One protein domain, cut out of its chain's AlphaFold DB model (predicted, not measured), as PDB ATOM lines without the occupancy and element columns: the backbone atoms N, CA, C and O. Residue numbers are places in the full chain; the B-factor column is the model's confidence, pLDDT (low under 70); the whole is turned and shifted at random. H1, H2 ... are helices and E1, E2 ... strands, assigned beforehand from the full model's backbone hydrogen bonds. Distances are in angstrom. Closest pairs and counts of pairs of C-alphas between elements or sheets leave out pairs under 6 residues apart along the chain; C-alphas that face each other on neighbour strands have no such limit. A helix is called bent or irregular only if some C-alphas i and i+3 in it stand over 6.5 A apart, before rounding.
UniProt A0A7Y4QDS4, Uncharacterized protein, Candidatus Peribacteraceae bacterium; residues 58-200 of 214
ATOM      1  N   PHE A  58     -46.798  29.284 -46.316       90.38
ATOM      2  CA  PHE A  58     -45.803  29.085 -47.364       90.38
ATOM      3  C   PHE A  58     -45.390  27.618 -47.431       90.38
ATOM      4  O   PHE A  58     -45.420  26.895 -46.434       90.38
ATOM      5  N   VAL A  59     -45.019  27.178 -48.632       93.75
ATOM      6  CA  VAL A  59     -44.514  25.826 -48.859       93.75
ATOM      7  C   VAL A  59     -43.016  25.824 -48.579       93.75
ATOM      8  O   VAL A  59     -42.238  26.559 -49.189       93.75
ATOM      9  N   HIS A  60     -42.620  25.008 -47.619       95.19
ATOM     10  CA  HIS A  60     -41.245  24.782 -47.228       95.19
ATOM     11  C   HIS A  60     -40.801  23.420 -47.755       95.19
ATOM     12  O   HIS A  60     -41.368  22.398 -47.377       95.19
ATOM     13  N   SER A  61     -39.786  23.403 -48.611       97.56
ATOM     14  CA  SER A  61     -39.214  22.181 -49.173       97.56
ATOM     15  C   SER A  61     -37.898  21.837 -48.480       97.56
ATOM     16  O   SER A  61     -37.053  22.712 -48.278       97.56
ATOM     17  N   LEU A  62     -37.718  20.558 -48.150       98.00
ATOM     18  CA  LEU A  62     -36.510  20.018 -47.536       98.00
ATOM     19  C   LEU A  62     -35.722  19.181 -48.544       98.00
ATOM     20  O   LEU A  62     -36.265  18.303 -49.219       98.00
ATOM     21  N   PHE A  63     -34.415  19.414 -48.581       98.50
ATOM     22  CA  PHE A  63     -33.473  18.677 -49.406       98.50
ATOM     23  C   PHE A  63     -32.296  18.191 -48.565       98.50
ATOM     24  O   PHE A  63     -31.837  18.873 -47.645       98.50
ATOM     25  N   ARG A  64     -31.769  17.026 -48.931       98.56
ATOM     26  CA  ARG A  64     -30.551  16.445 -48.369       98.56
ATOM     27  C   ARG A  64     -29.514  16.276 -49.474       98.56
ATOM     28  O   ARG A  64     -29.812  15.686 -50.507       98.56
ATOM     29  N   GLY A  65     -28.308  16.784 -49.256       98.31
ATOM     30  CA  GLY A  65     -27.171  16.533 -50.138       98.31
ATOM     31  C   GLY A  65     -26.682  15.083 -50.059       98.31
ATOM     32  O   GLY A  65     -26.887  14.407 -49.050       98.31
ATOM     33  N   SER A  66     -26.011  14.601 -51.106       98.56
ATOM     34  CA  SER A  66     -25.233  13.356 -51.058       98.56
ATOM     35  C   SER A  66     -24.192  13.406 -49.935       98.56
ATOM     36  O   SER A  66     -23.780  14.484 -49.512       98.56
ATOM     37  N   THR A  67     -23.752  12.259 -49.419       98.56
ATOM     38  CA  THR A  67     -22.608  12.242 -48.498       98.56
ATOM     39  C   THR A  67     -21.328  12.403 -49.310       98.56
ATOM     40  O   THR A  67     -21.046  11.568 -50.162       98.56
ATOM     41  N   GLU A  68     -20.550  13.444 -49.023       98.44
ATOM     42  CA  GLU A  68     -19.274  13.727 -49.692       98.44
ATOM     43  C   GLU A  68     -18.163  13.947 -48.662       98.44
ATOM     44  O   GLU A  68     -18.415  14.195 -47.479       98.44
ATOM     45  N   LYS A  69     -16.907  13.875 -49.103       98.31
ATOM     46  CA  LYS A  69     -15.742  14.148 -48.253       98.31
ATOM     47  C   LYS A  69     -15.378  15.630 -48.326       98.31
ATOM     48  O   LYS A  69     -14.985  16.104 -49.386       98.31
ATOM     49  N   MET A  70     -15.470  16.333 -47.197       97.75
ATOM     50  CA  MET A  70     -14.889  17.672 -47.044       97.75
ATOM     51  C   MET A  70     -13.470  17.580 -46.503       97.75
ATOM     52  O   MET A  70     -13.147  16.681 -45.723       97.75
ATOM     53  N   LYS A  71     -12.650  18.578 -46.818       97.56
ATOM     54  CA  LYS A  71     -11.324  18.743 -46.218       97.56
ATOM     55  C   LYS A  71     -11.425  19.579 -44.947       97.56
ATOM     56  O   LYS A  71     -11.708  20.774 -44.991       97.56
ATOM     57  N   LYS A  72     -11.126  18.987 -43.793       96.62
ATOM     58  CA  LYS A  72     -11.037  19.707 -42.514       96.62
ATOM     59  C   LYS A  72      -9.580  19.936 -42.136       96.62
ATOM     60  O   LYS A  72      -8.812  18.987 -42.027       96.62
ATOM     61  N   ASN A  73      -9.208  21.190 -41.881       96.38
ATOM     62  CA  ASN A  73      -7.893  21.505 -41.327       96.38
ATOM     63  C   ASN A  73      -7.853  21.198 -39.823       96.38
ATOM     64  O   ASN A  73      -8.560  21.847 -39.050       96.38
ATOM     65  N   THR A  74      -7.011  20.256 -39.411       96.44
ATOM     66  CA  THR A  74      -6.757  19.915 -38.000       96.44
ATOM     67  C   THR A  74      -5.497  20.585 -37.448       96.44
ATOM     68  O   THR A  74      -5.269  20.565 -36.240       96.44
ATOM     69  N   SER A  75      -4.688  21.218 -38.303       96.56
ATOM     70  CA  SER A  75      -3.455  21.884 -37.882       96.56
ATOM     71  C   SER A  75      -3.723  23.215 -37.185       96.56
ATOM     72  O   SER A  75      -4.431  24.086 -37.700       96.56
ATOM     73  N   TYR A  76      -3.038  23.413 -36.060       95.56
ATOM     74  CA  TYR A  76      -2.953  24.688 -35.342       95.56
ATOM     75  C   TYR A  76      -1.818  25.593 -35.857       95.56
ATOM     76  O   TYR A  76      -1.670  26.729 -35.402       95.56
ATOM     77  N   LYS A  77      -0.986  25.113 -36.794       95.94
ATOM     78  CA  LYS A  77       0.159  25.864 -37.327       95.94
ATOM     79  C   LYS A  77      -0.265  26.724 -38.512       95.94
ATOM     80  O   LYS A  77      -0.784  26.236 -39.515       95.94
ATOM     81  N   LYS A  78       0.024  28.025 -38.432       92.62
ATOM     82  CA  LYS A  78      -0.232  28.965 -39.530       92.62
ATOM     83  C   LYS A  78       0.544  28.541 -40.786       92.62
ATOM     84  O   LYS A  78       1.729  28.238 -40.696       92.62
ATOM     85  N   PHE A  79      -0.123  28.550 -41.941       93.75
ATOM     86  CA  PHE A  79       0.427  28.180 -43.259       93.75
ATOM     87  C   PHE A  79       0.873  26.720 -43.425       93.75
ATOM     88  O   PHE A  79       1.407  26.363 -44.470       93.75
ATOM     89  N   VAL A  80       0.648  25.850 -42.441       95.75
ATOM     90  CA  VAL A  80       0.935  24.415 -42.567       95.75
ATOM     91  C   VAL A  80      -0.369  23.665 -42.318       95.75
ATOM     92  O   VAL A  80      -0.555  23.136 -41.223       95.75
ATOM     93  N   PRO A  81      -1.321  23.706 -43.272       96.69
ATOM     94  CA  PRO A  81      -2.593  23.025 -43.106       96.69
ATOM     95  C   PRO A  81      -2.374  21.510 -43.086       96.69
ATOM     96  O   PRO A  81      -1.622  20.973 -43.898       96.69
ATOM     97  N   GLU A  82      -3.057  20.835 -42.172       97.00
ATOM     98  CA  GLU A  82      -3.142  19.378 -42.119       97.00
ATOM     99  C   GLU A  82      -4.591  19.025 -42.435       97.00
ATOM    100  O   GLU A  82      -5.478  19.197 -41.600       97.00
ATOM    101  N   LEU A  83      -4.843  18.676 -43.697       96.62
ATOM    102  CA  LEU A  83      -6.191  18.454 -44.205       96.62
ATOM    103  C   LEU A  83      -6.541  16.974 -44.093       96.62
ATOM    104  O   LEU A  83      -5.831  16.132 -44.637       96.62
ATOM    105  N   HIS A  84      -7.651  16.690 -43.421       97.50
ATOM    106  CA  HIS A  84      -8.239  15.359 -43.328       97.50
ATOM    107  C   HIS A  84      -9.569  15.332 -44.065       97.50
ATOM    108  O   HIS A  84     -10.373  16.255 -43.916       97.50
ATOM    109  N   ASP A  85      -9.800  14.266 -44.823       98.06
ATOM    110  CA  ASP A  85     -11.079  14.031 -45.478       98.06
ATOM    111  C   ASP A  85     -12.085  13.498 -44.454       98.06
ATOM    112  O   ASP A  85     -11.863  12.463 -43.823       98.06
ATOM    113  N   ILE A  86     -13.197  14.207 -44.288       98.19
ATOM    114  CA  ILE A  86     -14.270  13.843 -43.364       98.19
ATOM    115  C   ILE A  86     -15.571  13.788 -44.148       98.19
ATOM    116  O   ILE A  86     -15.930  14.737 -44.845       98.19
ATOM    117  N   GLU A  87     -16.284  12.674 -44.028       98.44
ATOM    118  CA  GLU A  87     -17.606  12.530 -44.625       98.44
ATOM    119  C   GLU A  87     -18.603  13.479 -43.965       98.44
ATOM    120  O   GLU A  87     -18.658  13.614 -42.740       98.44
ATOM    121  N   HIS A  88     -19.399  14.148 -44.788       98.44
ATOM    122  CA  HIS A  88     -20.423  15.066 -44.327       98.44
ATOM    123  C   HIS A  88     -21.561  15.172 -45.347       98.44
ATOM    124  O   HIS A  88     -21.441  14.783 -46.510       98.44
ATOM    125  N   THR A  89     -22.691  15.688 -44.875       98.44
ATOM    126  CA  THR A  89     -23.897  15.922 -45.666       98.44
ATOM    127  C   THR A  89     -24.475  17.264 -45.261       98.44
ATOM    128  O   THR A  89     -24.490  17.609 -44.078       98.44
ATOM    129  N   HIS A  90     -25.000  17.995 -46.234       98.56
ATOM    130  CA  HIS A  90     -25.724  19.233 -45.992       98.56
ATOM    131  C   HIS A  90     -27.232  19.016 -46.080       98.56
ATOM    132  O   HIS A  90     -27.715  18.221 -46.888       98.56
ATOM    133  N   PHE A  91     -27.973  19.766 -45.271       98.50
ATOM    134  CA  PHE A  91     -29.412  19.938 -45.427       98.50
ATOM    135  C   PHE A  91     -29.696  21.340 -45.952       98.50
ATOM    136  O   PHE A  91     -29.010  22.308 -45.604       98.50
ATOM    137  N   TYR A  92     -30.708  21.437 -46.804       98.44
ATOM    138  CA  TYR A  92     -31.187  22.694 -47.351       98.44
ATOM    139  C   TYR A  92     -32.692  22.800 -47.161       98.44
ATOM    140  O   TYR A  92     -33.447  21.892 -47.504       98.44
ATOM    141  N   HIS A  93     -33.092  23.939 -46.622       97.94
ATOM    142  CA  HIS A  93     -34.470  24.341 -46.417       97.94
ATOM    143  C   HIS A  93     -34.752  25.462 -47.407       97.94
ATOM    144  O   HIS A  93     -33.965  26.399 -47.473       97.94
ATOM    145  N   SER A  94     -35.841  25.396 -48.173       97.38
ATOM    146  CA  SER A  94     -36.137  26.441 -49.167       97.38
ATOM    147  C   SER A  94     -36.494  27.791 -48.533       97.38
ATOM    148  O   SER A  94     -36.282  28.842 -49.135       97.38
ATOM    149  N   HIS A  95     -37.038  27.760 -47.317       95.00
ATOM    150  CA  HIS A  95     -37.441  28.921 -46.533       95.00
ATOM    151  C   HIS A  95     -36.985  28.742 -45.083       95.00
ATOM    152  O   HIS A  95     -36.891  27.614 -44.600       95.00
ATOM    153  N   ASP A  96     -36.720  29.833 -44.372       92.38
ATOM    154  CA  ASP A  96     -36.530  29.773 -42.923       92.38
ATOM    155  C   ASP A  96     -37.856  29.767 -42.152       92.38
ATOM    156  O   ASP A  96     -38.951  29.792 -42.717       92.38
ATOM    157  N   SER A  97     -37.755  29.751 -40.822       85.81
ATOM    158  CA  SER A  97     -38.908  29.799 -39.920       85.81
ATOM    159  C   SER A  97     -39.732  31.085 -40.033       85.81
ATOM    160  O   SER A  97     -40.847  31.128 -39.524       85.81
ATOM    161  N   HIS A  98     -39.206  32.130 -40.674       84.75
ATOM    162  CA  HIS A  98     -39.894  33.402 -40.896       84.75
ATOM    163  C   HIS A  98     -40.481  33.482 -42.315       84.75
ATOM    164  O   HIS A  98     -41.068  34.500 -42.683       84.75
ATOM    165  N   GLY A  99     -40.332  32.418 -43.111       86.69
ATOM    166  CA  GLY A  99     -40.775  32.354 -44.498       86.69
ATOM    167  C   GLY A  99     -39.872  33.105 -45.469       86.69
ATOM    168  O   GLY A  99     -40.243  33.265 -46.631       86.69
ATOM    169  N   ALA A 100     -38.697  33.574 -45.037       90.94
ATOM    170  CA  ALA A 100     -37.752  34.188 -45.955       90.94
ATOM    171  C   ALA A 100     -37.055  33.094 -46.780       90.94
ATOM    172  O   ALA A 100     -36.656  32.067 -46.222       90.94
ATOM    173  N   PRO A 101     -36.914  33.279 -48.105       95.00
ATOM    174  CA  PRO A 101     -36.250  32.303 -48.954       95.00
ATOM    175  C   PRO A 101     -34.779  32.178 -48.560       95.00
ATOM    176  O   PRO A 101     -34.084  33.174 -48.347       95.00
ATOM    177  N   GLN A 102     -34.308  30.942 -48.479       97.38
ATOM    178  CA  GLN A 102     -32.928  30.614 -48.149       97.38
ATOM    179  C   GLN A 102     -32.172  30.268 -49.430       97.38
ATOM    180  O   GLN A 102     -32.678  29.549 -50.289       97.38
ATOM    181  N   THR A 103     -30.946  30.759 -49.561       97.94
ATOM    182  CA  THR A 103     -30.085  30.505 -50.731       97.94
ATOM    183  C   THR A 103     -28.895  29.613 -50.405       97.94
ATOM    184  O   THR A 103     -28.144  29.252 -51.302       97.94
ATOM    185  N   TYR A 104     -28.699  29.262 -49.134       98.44
ATOM    186  CA  TYR A 104     -27.537  28.507 -48.676       98.44
ATOM    187  C   TYR A 104     -27.955  27.278 -47.873       98.44
ATOM    188  O   TYR A 104     -28.992  27.273 -47.207       98.44
ATOM    189  N   THR A 105     -27.132  26.233 -47.918       98.56
ATOM    190  CA  THR A 105     -27.269  25.078 -47.028       98.56
ATOM    191  C   THR A 105     -26.948  25.450 -45.578       98.56
ATOM    192  O   THR A 105     -26.287  26.453 -45.298       98.56
ATOM    193  N   GLN A 106     -27.379  24.613 -44.632       97.69
ATOM    194  CA  GLN A 106     -26.925  24.737 -43.246       97.69
ATOM    195  C   GLN A 106     -25.412  24.502 -43.154       97.69
ATOM    196  O   GLN A 106     -24.917  23.583 -43.807       97.69
ATOM    197  N   PRO A 107     -24.666  25.268 -42.343       97.62
ATOM    198  CA  PRO A 107     -23.228  25.094 -42.241       97.62
ATOM    199  C   PRO A 107     -22.862  23.790 -41.522       97.62
ATOM    200  O   PRO A 107     -23.361  23.504 -40.435       97.62
ATOM    201  N   VAL A 108     -21.932  23.029 -42.098       97.69
ATOM    202  CA  VAL A 108     -21.398  21.779 -41.540       97.69
ATOM    203  C   VAL A 108     -19.881  21.827 -41.647       97.69
ATOM    204  O   VAL A 108     -19.319  22.229 -42.661       97.69
ATOM    205  N   GLY A 109     -19.183  21.518 -40.553       94.94
ATOM    206  CA  GLY A 109     -17.717  21.570 -40.539       94.94
ATOM    207  C   GLY A 109     -17.109  22.957 -40.804       94.94
ATOM    208  O   GLY A 109     -15.917  23.043 -41.083       94.94
ATOM    209  N   GLY A 110     -17.898  24.034 -40.699       95.81
ATOM    210  CA  GLY A 110     -17.447  25.414 -40.913       95.81
ATOM    211  C   GLY A 110     -17.581  25.935 -42.349       95.81
ATOM    212  O   GLY A 110     -17.086  27.029 -42.626       95.81
ATOM    213  N   HIS A 111     -18.247  25.201 -43.241       98.12
ATOM    214  CA  HIS A 111     -18.562  25.654 -44.597       98.12
ATOM    215  C   HIS A 111     -20.027  25.346 -44.950       98.12
ATOM    216  O   HIS A 111     -20.725  24.688 -44.180       98.12
ATOM    217  N   PHE A 112     -20.509  25.889 -46.061       98.56
ATOM    218  CA  PHE A 112     -21.860  25.731 -46.606       98.56
ATOM    219  C   PHE A 112     -21.812  25.870 -48.133       98.56
ATOM    220  O   PHE A 112     -20.776  26.221 -48.692       98.56
ATOM    221  N   HIS A 113     -22.929  25.631 -48.815       98.62
ATOM    222  CA  HIS A 113     -23.034  25.749 -50.268       98.62
ATOM    223  C   HIS A 113     -24.170  26.683 -50.657       98.62
ATOM    224  O   HIS A 113     -25.201  26.722 -49.988       98.62
ATOM    225  N   GLU A 114     -23.992  27.410 -51.755       98.38
ATOM    226  CA  GLU A 114     -25.086  28.118 -52.418       98.38
ATOM    227  C   GLU A 114     -25.956  27.125 -53.195       98.38
ATOM    228  O   GLU A 114     -25.441  26.231 -53.871       98.38
ATOM    229  N   ILE A 115     -27.273  27.280 -53.094       98.38
ATOM    230  CA  ILE A 115     -28.258  26.455 -53.782       98.38
ATOM    231  C   ILE A 115     -28.977  27.292 -54.831       98.38
ATOM    232  O   ILE A 115     -29.513  28.362 -54.543       98.38
ATOM    233  N   VAL A 116     -29.022  26.762 -56.051       97.88
ATOM    234  CA  VAL A 116     -29.718  27.369 -57.185       97.88
ATOM    235  C   VAL A 116     -30.786  26.401 -57.684       97.88
ATOM    236  O   VAL A 116     -30.522  25.208 -57.838       97.88
ATOM    237  N   SER A 117     -31.991  26.908 -57.944       97.00
ATOM    238  CA  SER A 117     -33.066  26.111 -58.544       97.00
ATOM    239  C   SER A 117     -32.682  25.663 -59.956       97.00
ATOM    240  O   SER A 117     -32.281  26.482 -60.782       97.00
ATOM    241  N   ASP A 118     -32.815  24.365 -60.224       96.88
ATOM    242  CA  ASP A 118     -32.523  23.705 -61.504       96.88
ATOM    243  C   ASP A 118     -33.812  23.156 -62.145       96.88
ATOM    244  O   ASP A 118     -33.811  22.142 -62.840       96.88
ATOM    245  N   GLY A 119     -34.946  23.808 -61.866       96.19
ATOM    246  CA  GLY A 119     -36.252  23.425 -62.391       96.19
ATOM    247  C   GLY A 119     -36.890  22.260 -61.632       96.19
ATOM    248  O   GLY A 119     -36.954  22.261 -60.402       96.19
ATOM    249  N   VAL A 120     -37.432  21.302 -62.381       97.62
ATOM    250  CA  VAL A 120     -38.257  20.196 -61.881       97.62
ATOM    251  C   VAL A 120     -37.772  18.892 -62.519       97.62
ATOM    252  O   VAL A 120     -37.359  18.896 -63.678       97.62
ATOM    253  N   ASP A 121     -37.768  17.797 -61.761       94.81
ATOM    254  CA  ASP A 121     -37.398  16.466 -62.246       94.81
ATOM    255  C   ASP A 121     -38.525  15.790 -63.059       94.81
ATOM    256  O   ASP A 121     -39.616  16.336 -63.237       94.81
ATOM    257  N   GLU A 122     -38.264  14.579 -63.559       96.56
ATOM    258  CA  GLU A 122     -39.228  13.786 -64.343       96.56
ATOM    259  C   GLU A 122     -40.505  13.430 -63.559       96.56
ATOM    260  O   GLU A 122     -41.547  13.172 -64.160       96.56
ATOM    261  N   ASN A 123     -40.444  13.449 -62.225       95.25
ATOM    262  CA  ASN A 123     -41.555  13.124 -61.333       95.25
ATOM    263  C   ASN A 123     -42.341  14.365 -60.879       95.25
ATOM    264  O   ASN A 123     -43.312  14.237 -60.134       95.25
ATOM    265  N   GLY A 124     -41.939  15.565 -61.302       95.75
ATOM    266  CA  GLY A 124     -42.577  16.806 -60.874       95.75
ATOM    267  C   GLY A 124     -42.024  17.386 -59.565       95.75
ATOM    268  O   GLY A 124     -42.596  18.348 -59.048       95.75
ATOM    269  N   TYR A 125     -40.929  16.851 -59.018       96.06
ATOM    270  CA  TYR A 125     -40.292  17.368 -57.807       96.06
ATOM    271  C   TYR A 125     -39.272  18.465 -58.116       96.06
ATOM    272  O   TYR A 125     -38.585  18.413 -59.137       96.06
ATOM    273  N   PRO A 126     -39.131  19.472 -57.237       97.12
ATOM    274  CA  PRO A 126     -38.152  20.529 -57.436       97.12
ATOM    275  C   PRO A 126     -36.734  19.951 -57.461       97.12
ATOM    276  O   PRO A 126     -36.366  19.133 -56.619       97.12
ATOM    277  N   LYS A 127     -35.919  20.424 -58.401       97.75
ATOM    278  CA  LYS A 127     -34.517  20.034 -58.540       97.75
ATOM    279  C   LYS A 127     -33.620  21.201 -58.148       97.75
ATOM    280  O   LYS A 127     -33.860  22.341 -58.538       97.75
ATOM    281  N   MET A 128     -32.578  20.912 -57.375       97.94
ATOM    282  CA  MET A 128     -31.656  21.917 -56.849       97.94
ATOM    283  C   MET A 128     -30.223  21.586 -57.260       97.94
ATOM    284  O   MET A 128     -29.792  20.435 -57.167       97.94
ATOM    285  N   LYS A 129     -29.470  22.603 -57.677       98.25
ATOM    286  CA  LYS A 129     -28.039  22.508 -57.969       98.25
ATOM    287  C   LYS A 129     -27.234  23.107 -56.822       98.25
ATOM    288  O   LYS A 129     -27.524  24.208 -56.360       98.25
ATOM    289  N   CYS A 130     -26.213  22.375 -56.393       98.38
ATOM    290  CA  CYS A 130     -25.304  22.778 -55.330       98.38
ATOM    291  C   CYS A 130     -24.053  23.449 -55.917       98.38
ATOM    292  O   CYS A 130     -23.437  22.917 -56.844       98.38
ATOM    293  N   GLY A 131     -23.704  24.627 -55.403       97.94
ATOM    294  CA  GLY A 131     -22.488  25.363 -55.745       97.94
ATOM    295  C   GLY A 131     -21.224  24.794 -55.081       97.94
ATOM    296  O   GLY A 131     -21.269  23.727 -54.464       97.94
ATOM    297  N   PRO A 132     -20.076  25.489 -55.194       97.94
ATOM    298  CA  PRO A 132     -18.841  25.096 -54.513       97.94
ATOM    299  C   PRO A 132     -18.947  25.270 -52.990       97.94
ATOM    300  O   PRO A 132     -19.852  25.945 -52.496       97.94
ATOM    301  N   ALA A 133     -17.998  24.695 -52.250       98.19
ATOM    302  CA  ALA A 133     -17.876  24.889 -50.808       98.19
ATOM    303  C   ALA A 133     -17.473  26.339 -50.472       98.19
ATOM    304  O   ALA A 133     -16.415  26.827 -50.882       98.19
ATOM    305  N   LEU A 134     -18.306  27.020 -49.684       98.38
ATOM    306  CA  LEU A 134     -18.164  28.415 -49.267       98.38
ATOM    307  C   LEU A 134     -18.034  28.529 -47.748       98.38
ATOM    308  O   LEU A 134     -18.570  27.727 -46.990       98.38
ATOM    309  N   ARG A 135     -17.364  29.573 -47.269       97.81
ATOM    310  CA  ARG A 135     -17.285  29.915 -45.845       97.81
ATOM    311  C   ARG A 135     -17.422  31.411 -45.627       97.81
ATOM    312  O   ARG A 135     -17.115  32.217 -46.504       97.81
ATOM    313  N   PHE A 136     -17.801  31.777 -44.409       97.44
ATOM    314  CA  PHE A 136     -17.731  33.157 -43.953       97.44
ATOM    315  C   PHE A 136     -16.295  33.508 -43.552       97.44
ATOM    316  O   PHE A 136     -15.660  32.781 -42.786       97.44
ATOM    317  N   VAL A 137     -15.789  34.633 -44.052       96.38
ATOM    318  CA  VAL A 137     -14.480  35.192 -43.705       96.38
ATOM    319  C   VAL A 137     -14.670  36.640 -43.285       96.38
ATOM    320  O   VAL A 137     -15.195  37.450 -44.047       96.38
ATOM    321  N   ASP A 138     -14.219  36.983 -42.084       96.94
ATOM    322  CA  ASP A 138     -14.234  38.366 -41.622       96.94
ATOM    323  C   ASP A 138     -12.977  39.080 -42.153       96.94
ATOM    324  O   ASP A 138     -11.842  38.727 -41.824       96.94
ATOM    325  N   LYS A 139     -13.175  40.079 -43.017       96.88
ATOM    326  CA  LYS A 139     -12.114  40.889 -43.623       96.88
ATOM    327  C   LYS A 139     -12.111  42.294 -43.046       96.88
ATOM    328  O   LYS A 139     -13.160  42.912 -42.894       96.88
ATOM    329  N   LYS A 140     -10.914  42.817 -42.793       97.38
ATOM    330  CA  LYS A 140     -10.721  44.211 -42.397       97.38
ATOM    331  C   LYS A 140     -10.720  45.108 -43.636       97.38
ATOM    332  O   LYS A 140      -9.911  44.897 -44.539       97.38
ATOM    333  N   LEU A 141     -11.620  46.083 -43.673       95.94
ATOM    334  CA  LEU A 141     -11.697  47.115 -44.701       95.94
ATOM    335  C   LEU A 141     -10.655  48.221 -44.457       95.94
ATOM    336  O   LEU A 141     -10.045  48.311 -43.389       95.94
ATOM    337  N   ASN A 142     -10.446  49.075 -45.465       95.94
ATOM    338  CA  ASN A 142      -9.464  50.168 -45.414       95.94
ATOM    339  C   ASN A 142      -9.776  51.214 -44.331       95.94
ATOM    340  O   ASN A 142      -8.863  51.863 -43.829       95.94
ATOM    341  N   ASP A 143     -11.047  51.364 -43.963       96.25
ATOM    342  CA  ASP A 143     -11.516  52.229 -42.874       96.25
ATOM    343  C   ASP A 143     -11.320  51.604 -41.476       96.25
ATOM    344  O   ASP A 143     -11.602  52.231 -40.459       96.25
ATOM    345  N   GLY A 144     -10.815  50.368 -41.417       96.19
ATOM    346  CA  GLY A 144     -10.594  49.616 -40.190       96.19
ATOM    347  C   GLY A 144     -11.795  48.802 -39.707       96.19
ATOM    348  O   GLY A 144     -11.629  48.049 -38.745       96.19
ATOM    349  N   THR A 145     -12.956  48.895 -40.362       97.31
ATOM    350  CA  THR A 145     -14.141  48.096 -40.022       97.31
ATOM    351  C   THR A 145     -13.972  46.638 -40.459       97.31
ATOM    352  O   THR A 145     -13.230  46.330 -41.394       97.31
ATOM    353  N   MET A 146     -14.625  45.711 -39.756       97.69
ATOM    354  CA  MET A 146     -14.651  44.292 -40.125       97.69
ATOM    355  C   MET A 146     -15.944  44.001 -40.881       97.69
ATOM    356  O   MET A 146     -17.025  44.309 -40.385       97.69
ATOM    357  N   THR A 147     -15.839  43.386 -42.054       97.81
ATOM    358  CA  THR A 147     -16.991  42.922 -42.832       97.81
ATOM    359  C   THR A 147     -16.912  41.422 -43.057       97.81
ATOM    360  O   THR A 147     -15.835  40.878 -43.311       97.81
ATOM    361  N   ARG A 148     -18.054  40.744 -42.967       97.44
ATOM    362  CA  ARG A 148     -18.163  39.317 -43.255       97.44
ATOM    363  C   ARG A 148     -18.409  39.127 -44.742       97.44
ATOM    364  O   ARG A 148     -19.434  39.562 -45.259       97.44
ATOM    365  N   VAL A 149     -17.486  38.460 -45.419       97.31
ATOM    366  CA  VAL A 149     -17.616  38.090 -46.831       97.31
ATOM    367  C   VAL A 149     -17.755  36.583 -46.979       97.31
ATOM    368  O   VAL A 149     -17.304  35.820 -46.126       97.31
ATOM    369  N   ILE A 150     -18.389  36.161 -48.065       97.88
ATOM    370  CA  ILE A 150     -18.497  34.755 -48.445       97.88
ATOM    371  C   ILE A 150     -17.393  34.466 -49.457       97.88
ATOM    372  O   ILE A 150     -17.259  35.181 -50.449       97.88
ATOM    373  N   GLU A 151     -16.589  33.442 -49.194       97.25
ATOM    374  CA  GLU A 151     -15.502  33.018 -50.077       97.25
ATOM    375  C   GLU A 151     -15.445  31.501 -50.184       97.25
ATOM    376  O   GLU A 151     -15.808  30.792 -49.246       97.25
ATOM    377  N   GLU A 152     -14.910  31.000 -51.294       97.62
ATOM    378  CA  GLU A 152     -14.581  29.582 -51.436       97.62
ATOM    379  C   GLU A 152     -13.584  29.122 -50.365       97.62
ATOM    380  O   GLU A 152     -12.657  29.847 -49.973       97.62
ATOM    381  N   VAL A 153     -13.741  27.879 -49.912       96.94
ATOM    382  CA  VAL A 153     -12.861  27.295 -48.902       96.94
ATOM    383  C   VAL A 153     -11.471  27.037 -49.493       96.94
ATOM    384  O   VAL A 153     -11.254  26.129 -50.297       96.94
ATOM    385  N   LYS A 154     -10.506  27.861 -49.070       95.81
ATOM    386  CA  LYS A 154      -9.095  27.782 -49.473       95.81
ATOM    387  C   LYS A 154      -8.173  27.857 -48.261       95.81
ATOM    388  O   LYS A 154      -8.399  28.653 -47.336       95.81
ATOM    389  N   TRP A 155      -7.098  27.076 -48.290       95.00
ATOM    390  CA  TRP A 155      -6.027  27.107 -47.294       95.00
ATOM    391  C   TRP A 155      -4.713  27.551 -47.925       95.00
ATOM    392  O   TRP A 155      -4.256  27.000 -48.928       95.00
ATOM    393  N   LEU A 156      -4.093  28.551 -47.300       94.12
ATOM    394  CA  LEU A 156      -2.752  29.005 -47.646       94.12
ATOM    395  C   LEU A 156      -1.728  27.993 -47.136       94.12
ATOM    396  O   LEU A 156      -1.760  27.615 -45.962       94.12
ATOM    397  N   THR A 157      -0.810  27.592 -48.007       94.69
ATOM    398  CA  THR A 157       0.325  26.743 -47.638       94.69
ATOM    399  C   THR A 157       1.583  27.581 -47.402       94.69
ATOM    400  O   THR A 157       1.615  28.785 -47.657       94.69
ATOM    401  N   ASN A 158       2.641  26.943 -46.905       93.19
ATOM    402  CA  ASN A 158       3.956  27.547 -46.707       93.19
ATOM    403  C   ASN A 158       4.677  27.826 -48.034       93.19
ATOM    404  O   ASN A 158       5.626  28.607 -48.064       93.19
ATOM    405  N   LYS A 159       4.239  27.191 -49.127       92.81
ATOM    406  CA  LYS A 159       4.769  27.429 -50.466       92.81
ATOM    407  C   LYS A 159       4.051  28.634 -51.085       92.81
ATOM    408  O   LYS A 159       2.823  28.606 -51.212       92.81
ATOM    409  N   PRO A 160       4.779  29.689 -51.492       91.12
ATOM    410  CA  PRO A 160       4.163  30.868 -52.087       91.12
ATOM    411  C   PRO A 160       3.403  30.484 -53.362       91.12
ATOM    412  O   PRO A 160       3.922  29.768 -54.214       91.12
ATOM    413  N   GLY A 161       2.156  30.945 -53.472       90.38
ATOM    414  CA  GLY A 161       1.292  30.700 -54.632       90.38
ATOM    415  C   GLY A 161       0.555  29.355 -54.644       90.38
ATOM    416  O   GLY A 161      -0.305  29.164 -55.498       90.38
ATOM    417  N   VAL A 162       0.822  28.445 -53.702       93.50
ATOM    418  CA  VAL A 162       0.100  27.167 -53.617       93.50
ATOM    419  C   VAL A 162      -1.037  27.289 -52.606       93.50
ATOM    420  O   VAL A 162      -0.811  27.426 -51.398       93.50
ATOM    421  N   MET A 163      -2.267  27.221 -53.111       94.62
ATOM    422  CA  MET A 163      -3.480  27.116 -52.303       94.62
ATOM    423  C   MET A 163      -4.049  25.712 -52.427       94.62
ATOM    424  O   MET A 163      -4.147  25.178 -53.529       94.62
ATOM    425  N   LEU A 164      -4.423  25.128 -51.293       94.62
ATOM    426  CA  LEU A 164      -5.228  23.915 -51.275       94.62
ATOM    427  C   LEU A 164      -6.691  24.336 -51.239       94.62
ATOM    428  O   LEU A 164      -7.068  25.169 -50.413       94.62
ATOM    429  N   ASP A 165      -7.487  23.786 -52.141       95.19
ATOM    430  CA  ASP A 165      -8.912  24.043 -52.247       95.19
ATOM    431  C   ASP A 165      -9.730  22.802 -51.882       95.19
ATOM    432  O   ASP A 165      -9.292  21.647 -52.009       95.19
ATOM    433  N   ASP A 166     -10.931  23.080 -51.382       95.50
ATOM    434  CA  ASP A 166     -12.003  22.107 -51.304       95.50
ATOM    435  C   ASP A 166     -13.045  22.432 -52.377       95.50
ATOM    436  O   ASP A 166     -13.653  23.501 -52.366       95.50
ATOM    437  N   LYS A 167     -13.180  21.535 -53.353       95.81
ATOM    438  CA  LYS A 167     -13.994  21.719 -54.563       95.81
ATOM    439  C   LYS A 167     -15.169  20.750 -54.637       95.81
ATOM    440  O   LYS A 167     -15.763  20.610 -55.704       95.81
ATOM    441  N   HIS A 168     -15.469  20.039 -53.553       97.94
ATOM    442  CA  HIS A 168     -16.599  19.122 -53.567       97.94
ATOM    443  C   HIS A 168     -17.924  19.888 -53.721       97.94
ATOM    444  O   HIS A 168     -18.025  21.097 -53.498       97.94
ATOM    445  N   SER A 169     -18.939  19.152 -54.149       98.12
ATOM    446  CA  SER A 169     -20.308  19.620 -54.340       98.12
ATOM    447  C   SER A 169     -21.244  18.454 -54.072       98.12
ATOM    448  O   SER A 169     -20.854  17.310 -54.292       98.12
ATOM    449  N   HIS A 170     -22.484  18.733 -53.687       98.44
ATOM    450  CA  HIS A 170     -23.460  17.692 -53.372       98.44
ATOM    451  C   HIS A 170     -24.504  17.518 -54.472       98.44
ATOM    452  O   HIS A 170     -24.943  18.487 -55.097       98.44
ATOM    453  N   VAL A 171     -24.986  16.288 -54.638       98.19
ATOM    454  CA  VAL A 171     -26.230  16.024 -55.368       98.19
ATOM    455  C   VAL A 171     -27.395  16.195 -54.397       98.19
ATOM    456  O   VAL A 171     -27.463  15.507 -53.382       98.19
ATOM    457  N   MET A 172     -28.306  17.124 -54.682       98.38
ATOM    458  CA  MET A 172     -29.429  17.417 -53.792       98.38
ATOM    459  C   MET A 172     -30.597  16.466 -54.058       98.38
ATOM    460  O   MET A 172     -31.159  16.450 -55.149       98.38
ATOM    461  N   THR A 173     -30.980  15.706 -53.037       98.31
ATOM    462  CA  THR A 173     -32.149  14.820 -53.043       98.31
ATOM    463  C   THR A 173     -33.303  15.503 -52.324       98.31
ATOM    464  O   THR A 173     -33.163  15.925 -51.174       98.31
ATOM    465  N   TYR A 174     -34.445  15.621 -52.993       98.38
ATOM    466  CA  TYR A 174     -35.667  16.149 -52.395       98.38
ATOM    467  C   TYR A 174     -36.252  15.144 -51.396       98.38
ATOM    468  O   TYR A 174     -36.404  13.967 -51.714       98.38
ATOM    469  N   LEU A 175     -36.555  15.603 -50.179       98.12
ATOM    470  CA  LEU A 175     -37.118  14.762 -49.118       98.12
ATOM    471  C   LEU A 175     -38.621  14.966 -48.933       98.12
ATOM    472  O   LEU A 175     -39.313  14.047 -48.501       98.12
ATOM    473  N   GLY A 176     -39.132  16.155 -49.241       97.50
ATOM    474  CA  GLY A 176     -40.541  16.473 -49.064       97.50
ATOM    475  C   GLY A 176     -40.789  17.965 -48.907       97.50
ATOM    476  O   GLY A 176     -39.856  18.766 -48.812       97.50
ATOM    477  N   SER A 177     -42.067  18.327 -48.883       97.31
ATOM    478  CA  SER A 177     -42.508  19.687 -48.599       97.31
ATOM    479  C   SER A 177     -43.564  19.686 -47.517       97.31
ATOM    480  O   SER A 177     -44.384  18.775 -47.424       97.31
ATOM    481  N   GLU A 178     -43.555  20.750 -46.733       95.00
ATOM    482  CA  GLU A 178     -44.501  20.996 -45.663       95.00
ATOM    483  C   GLU A 178     -45.059  22.408 -45.801       95.00
ATOM    484  O   GLU A 178     -44.358  23.353 -46.158       95.00
ATOM    485  N   GLU A 179     -46.341  22.564 -45.500       92.50
ATOM    486  CA  GLU A 179     -46.945  23.883 -45.372       92.50
ATOM    487  C   GLU A 179     -46.658  24.447 -43.984       92.50
ATOM    488  O   GLU A 179     -47.193  23.946 -42.985       92.50
ATOM    489  N   LEU A 180     -45.869  25.516 -43.934       88.75
ATOM    490  CA  LEU A 180     -45.589  26.262 -42.718       88.75
ATOM    491  C   LEU A 180     -46.512  27.473 -42.622       88.75
ATOM    492  O   LEU A 180     -46.692  28.239 -43.567       88.75
ATOM    493  N   SER A 181     -47.097  27.645 -41.442       89.06
ATOM    494  CA  SER A 181     -47.839  28.838 -41.052       89.06
ATOM    495  C   SER A 181     -47.400  29.243 -39.650       89.06
ATOM    496  O   SER A 181     -46.982  28.397 -38.855       89.06
ATOM    497  N   GLN A 182     -47.523  30.529 -39.309       83.50
ATOM    498  CA  GLN A 182     -47.170  31.005 -37.967       83.50
ATOM    499  C   GLN A 182     -47.948  30.254 -36.872       83.50
ATOM    500  O   GLN A 182     -47.406  29.985 -35.803       83.50
ATOM    501  N   ALA A 183     -49.199  29.876 -37.156       86.19
ATOM    502  CA  ALA A 183     -50.010  29.053 -36.265       86.19
ATOM    503  C   ALA A 183     -49.355  27.685 -36.010       86.19
ATOM    504  O   ALA A 183     -49.105  27.350 -34.856       86.19
ATOM    505  N   LYS A 184     -48.970  26.954 -37.067       86.19
ATOM    506  CA  LYS A 184     -48.288  25.653 -36.942       86.19
ATOM    507  C   LYS A 184     -46.951  25.759 -36.207       86.19
ATOM    508  O   LYS A 184     -46.626  24.894 -35.399       86.19
ATOM    509  N   ILE A 185     -46.190  26.825 -36.456       84.81
ATOM    510  CA  ILE A 185     -44.917  27.079 -35.767       84.81
ATOM    511  C   ILE A 185     -45.156  27.282 -34.263       84.81
ATOM    512  O   ILE A 185     -44.505  26.646 -33.435       84.81
ATOM    513  N   ASN A 186     -46.129  28.121 -33.899       87.56
ATOM    514  CA  ASN A 186     -46.474  28.382 -32.501       87.56
ATOM    515  C   ASN A 186     -47.015  27.125 -31.796       87.56
ATOM    516  O   ASN A 186     -46.675  26.879 -30.638       87.56
ATOM    517  N   GLU A 187     -47.820  26.313 -32.487       89.94
ATOM    518  CA  GLU A 187     -48.298  25.016 -31.993       89.94
ATOM    519  C   GLU A 187     -47.142  24.042 -31.729       89.94
ATOM    520  O   GLU A 187     -47.124  23.376 -30.693       89.94
ATOM    521  N   GLY A 188     -46.156  23.990 -32.631       87.38
ATOM    522  CA  GLY A 188     -44.930  23.210 -32.453       87.38
ATOM    523  C   GLY A 188     -44.161  23.635 -31.202       87.38
ATOM    524  O   GLY A 188     -43.888  22.805 -30.337       87.38
ATOM    525  N   TYR A 189     -43.919  24.939 -31.037       88.75
ATOM    526  CA  TYR A 189     -43.262  25.471 -29.839       88.75
ATOM    527  C   TYR A 189     -44.028  25.166 -28.547       88.75
ATOM    528  O   TYR A 189     -43.415  24.825 -27.536       88.75
ATOM    529  N   ALA A 190     -45.359  25.269 -28.558       92.38
ATOM    530  CA  ALA A 190     -46.179  24.937 -27.395       92.38
ATOM    531  C   ALA A 190     -46.063  23.448 -27.025       92.38
ATOM    532  O   ALA A 190     -45.918  23.116 -25.845       92.38
ATOM    533  N   ARG A 191     -46.064  22.561 -28.029       93.38
ATOM    534  CA  ARG A 191     -45.882  21.114 -27.853       93.38
ATOM    535  C   ARG A 191     -44.501  20.778 -27.293       93.38
ATOM    536  O   ARG A 191     -44.406  20.025 -26.324       93.38
ATOM    537  N   ASP A 192     -43.445  21.356 -27.857       91.25
ATOM    538  CA  ASP A 192     -42.073  21.115 -27.406       91.25
ATOM    539  C   ASP A 192     -41.839  21.642 -25.993       91.25
ATOM    540  O   ASP A 192     -41.235  20.953 -25.171       91.25
ATOM    541  N   LYS A 193     -42.383  22.819 -25.670       93.31
ATOM    542  CA  LYS A 193     -42.327  23.374 -24.316       93.31
ATOM    543  C   LYS A 193     -43.015  22.461 -23.299       93.31
ATOM    544  O   LYS A 193     -42.462  22.239 -22.224       93.31
ATOM    545  N   ALA A 194     -44.186  21.915 -23.637       93.62
ATOM    546  CA  ALA A 194     -44.879  20.953 -22.782       93.62
ATOM    547  C   ALA A 194     -44.056  19.668 -22.593       93.62
ATOM    548  O   ALA A 194     -43.935  19.182 -21.472       93.62
ATOM    549  N   ARG A 195     -43.421  19.161 -23.660       93.50
ATOM    550  CA  ARG A 195     -42.566  17.966 -23.601       93.50
ATOM    551  C   ARG A 195     -41.324  18.180 -22.739       93.50
ATOM    552  O   ARG A 195     -41.021  17.339 -21.898       93.50
ATOM    553  N   ILE A 196     -40.620  19.297 -22.913       91.31
ATOM    554  CA  ILE A 196     -39.409  19.604 -22.136       91.31
ATOM    555  C   ILE A 196     -39.736  19.708 -20.644       91.31
ATOM    556  O   ILE A 196     -38.972  19.209 -19.827       91.31
ATOM    557  N   GLY A 197     -40.893  20.271 -20.284       88.50
ATOM    558  CA  GLY A 197     -41.340  20.329 -18.889       88.50
ATOM    559  C   GLY A 197     -41.629  18.963 -18.250       88.50
ATOM    560  O   GLY A 197     -41.669  18.874 -17.029       88.50
ATOM    561  N   THR A 198     -41.824  17.912 -19.052       90.38
ATOM    562  CA  THR A 198     -42.063  16.536 -18.570       90.38
ATOM    563  C   THR A 198     -40.809  15.669 -18.535       90.38
ATOM    564  O   THR A 198     -40.862  14.556 -18.016       90.38
ATOM    565  N   LEU A 199     -39.688  16.140 -19.094       85.25
ATOM    566  CA  LEU A 199     -38.439  15.391 -19.017       85.25
ATOM    567  C   LEU A 199     -37.946  15.405 -17.562       85.25
ATOM    568  O   LEU A 199     -37.925  16.477 -16.950       85.25
ATOM    569  N   PRO A 200     -37.570  14.244 -16.994       81.75
ATOM    570  CA  PRO A 200     -37.024  14.202 -15.647       81.75
ATOM    571  C   PRO A 200     -35.790  15.102 -15.581       81.75
ATOM    572  O   PRO A 200     -34.972  15.118 -16.505       81.75
TER     573      PRO A 200
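This is residues 58 to 200 of the 214 residues of an uncharacterized protein of Candidatus Peribacteraceae bacterium (UniProt A0A7Y4QDS4). This is a loose, open build of strands: the long bent strand E6 is shared by two hairpins, E5-E6 and E6-E7, and the first part of E6 comes close to E10 of a second small sheet, E4-E1-E10. Two further hairpins, E2-E3 and E8-E9, extend at the end away from helix H1, and residues 186 to 200, most of them in H1, stick out at the other end. The printed part has 143 residues with ten named strands, E1 to E10, then one named helix, H1; the class is mostly strand. The sheets E5-E6-E7, E4-E1-E10, E2-E3 and E8-E9 are antiparallel. The whole is loose, with a radius of gyration of the C-alphas of 19.3 A and spans of 56 by 45 by 39 A.

E6, residues 126 to 140, runs 39.2 A from C-alpha 126 at (-38.152, 20.529, -57.436) and bends by 52 degrees at residue 132. E5 is residues 112 to 120, 23.1 A, and E7 residues 146 to 152, 18.6 A. E1, residues 58 to 65, runs 22.6 A from C-alpha 58 at (-45.803, 29.085, -47.364). E10, residues 172 to 180, 21.5 A, bends by 58 degrees at residue 175. E4 is residues 91 to 93, 6.8 A. E2 is residues 68 to 73, 16.1 A, and E3 residues 83 to 88, 14.6 A. E8 is residues 154 to 156, 6.7 A, and E9 residues 163 to 165, 6.2 A. H1, residues 182 to 198, 24.7 A, ends at C-alpha 198 at (-42.063, 16.536, -18.570).

E5, E6 and E7 form a meander, each strand the antiparallel neighbour of the one before, in a strongly twisted sheet. The pairing is staggered: E6 pairs with E5 over residues 126 to 134, with N 116 and O 129 3.0 A apart, and with E7 over residues 134 to 140, with N 137 and O 149 2.8 A apart. The closest C-alphas of E6 and E10 are those of Met 128 and Met 172, 5.9 A. E1 is the inner strand between E10, with N 60 and O 178 2.8 A apart, and E4, with N 63 and O 92 2.9 A apart. E4 and E5 are near each other. E1 runs on into E2 at 77 degrees. The hairpin E2 and E3 has N 70 and O 86 2.9 A apart; the hairpin E8 and E9 has N 155 and O 164 2.9 A apart. E2 and E8 are only just apart, at 8.4 A. H1 is not on the sheet E4-E1-E10; its O i to N i+4 pairs are within hydrogen-bond range.

The C-alphas farthest apart, those of Pro 160 and Thr 198, are 58.9 A apart. Without residues 186 to 200, which stand free, the body spans 51 by 37 by 23 A. The printed part has no cut. The link from E4 to E5, residues 94 to 111, is long. The mean pLDDT of the printed part is 95.3, and no printed residue is under 70.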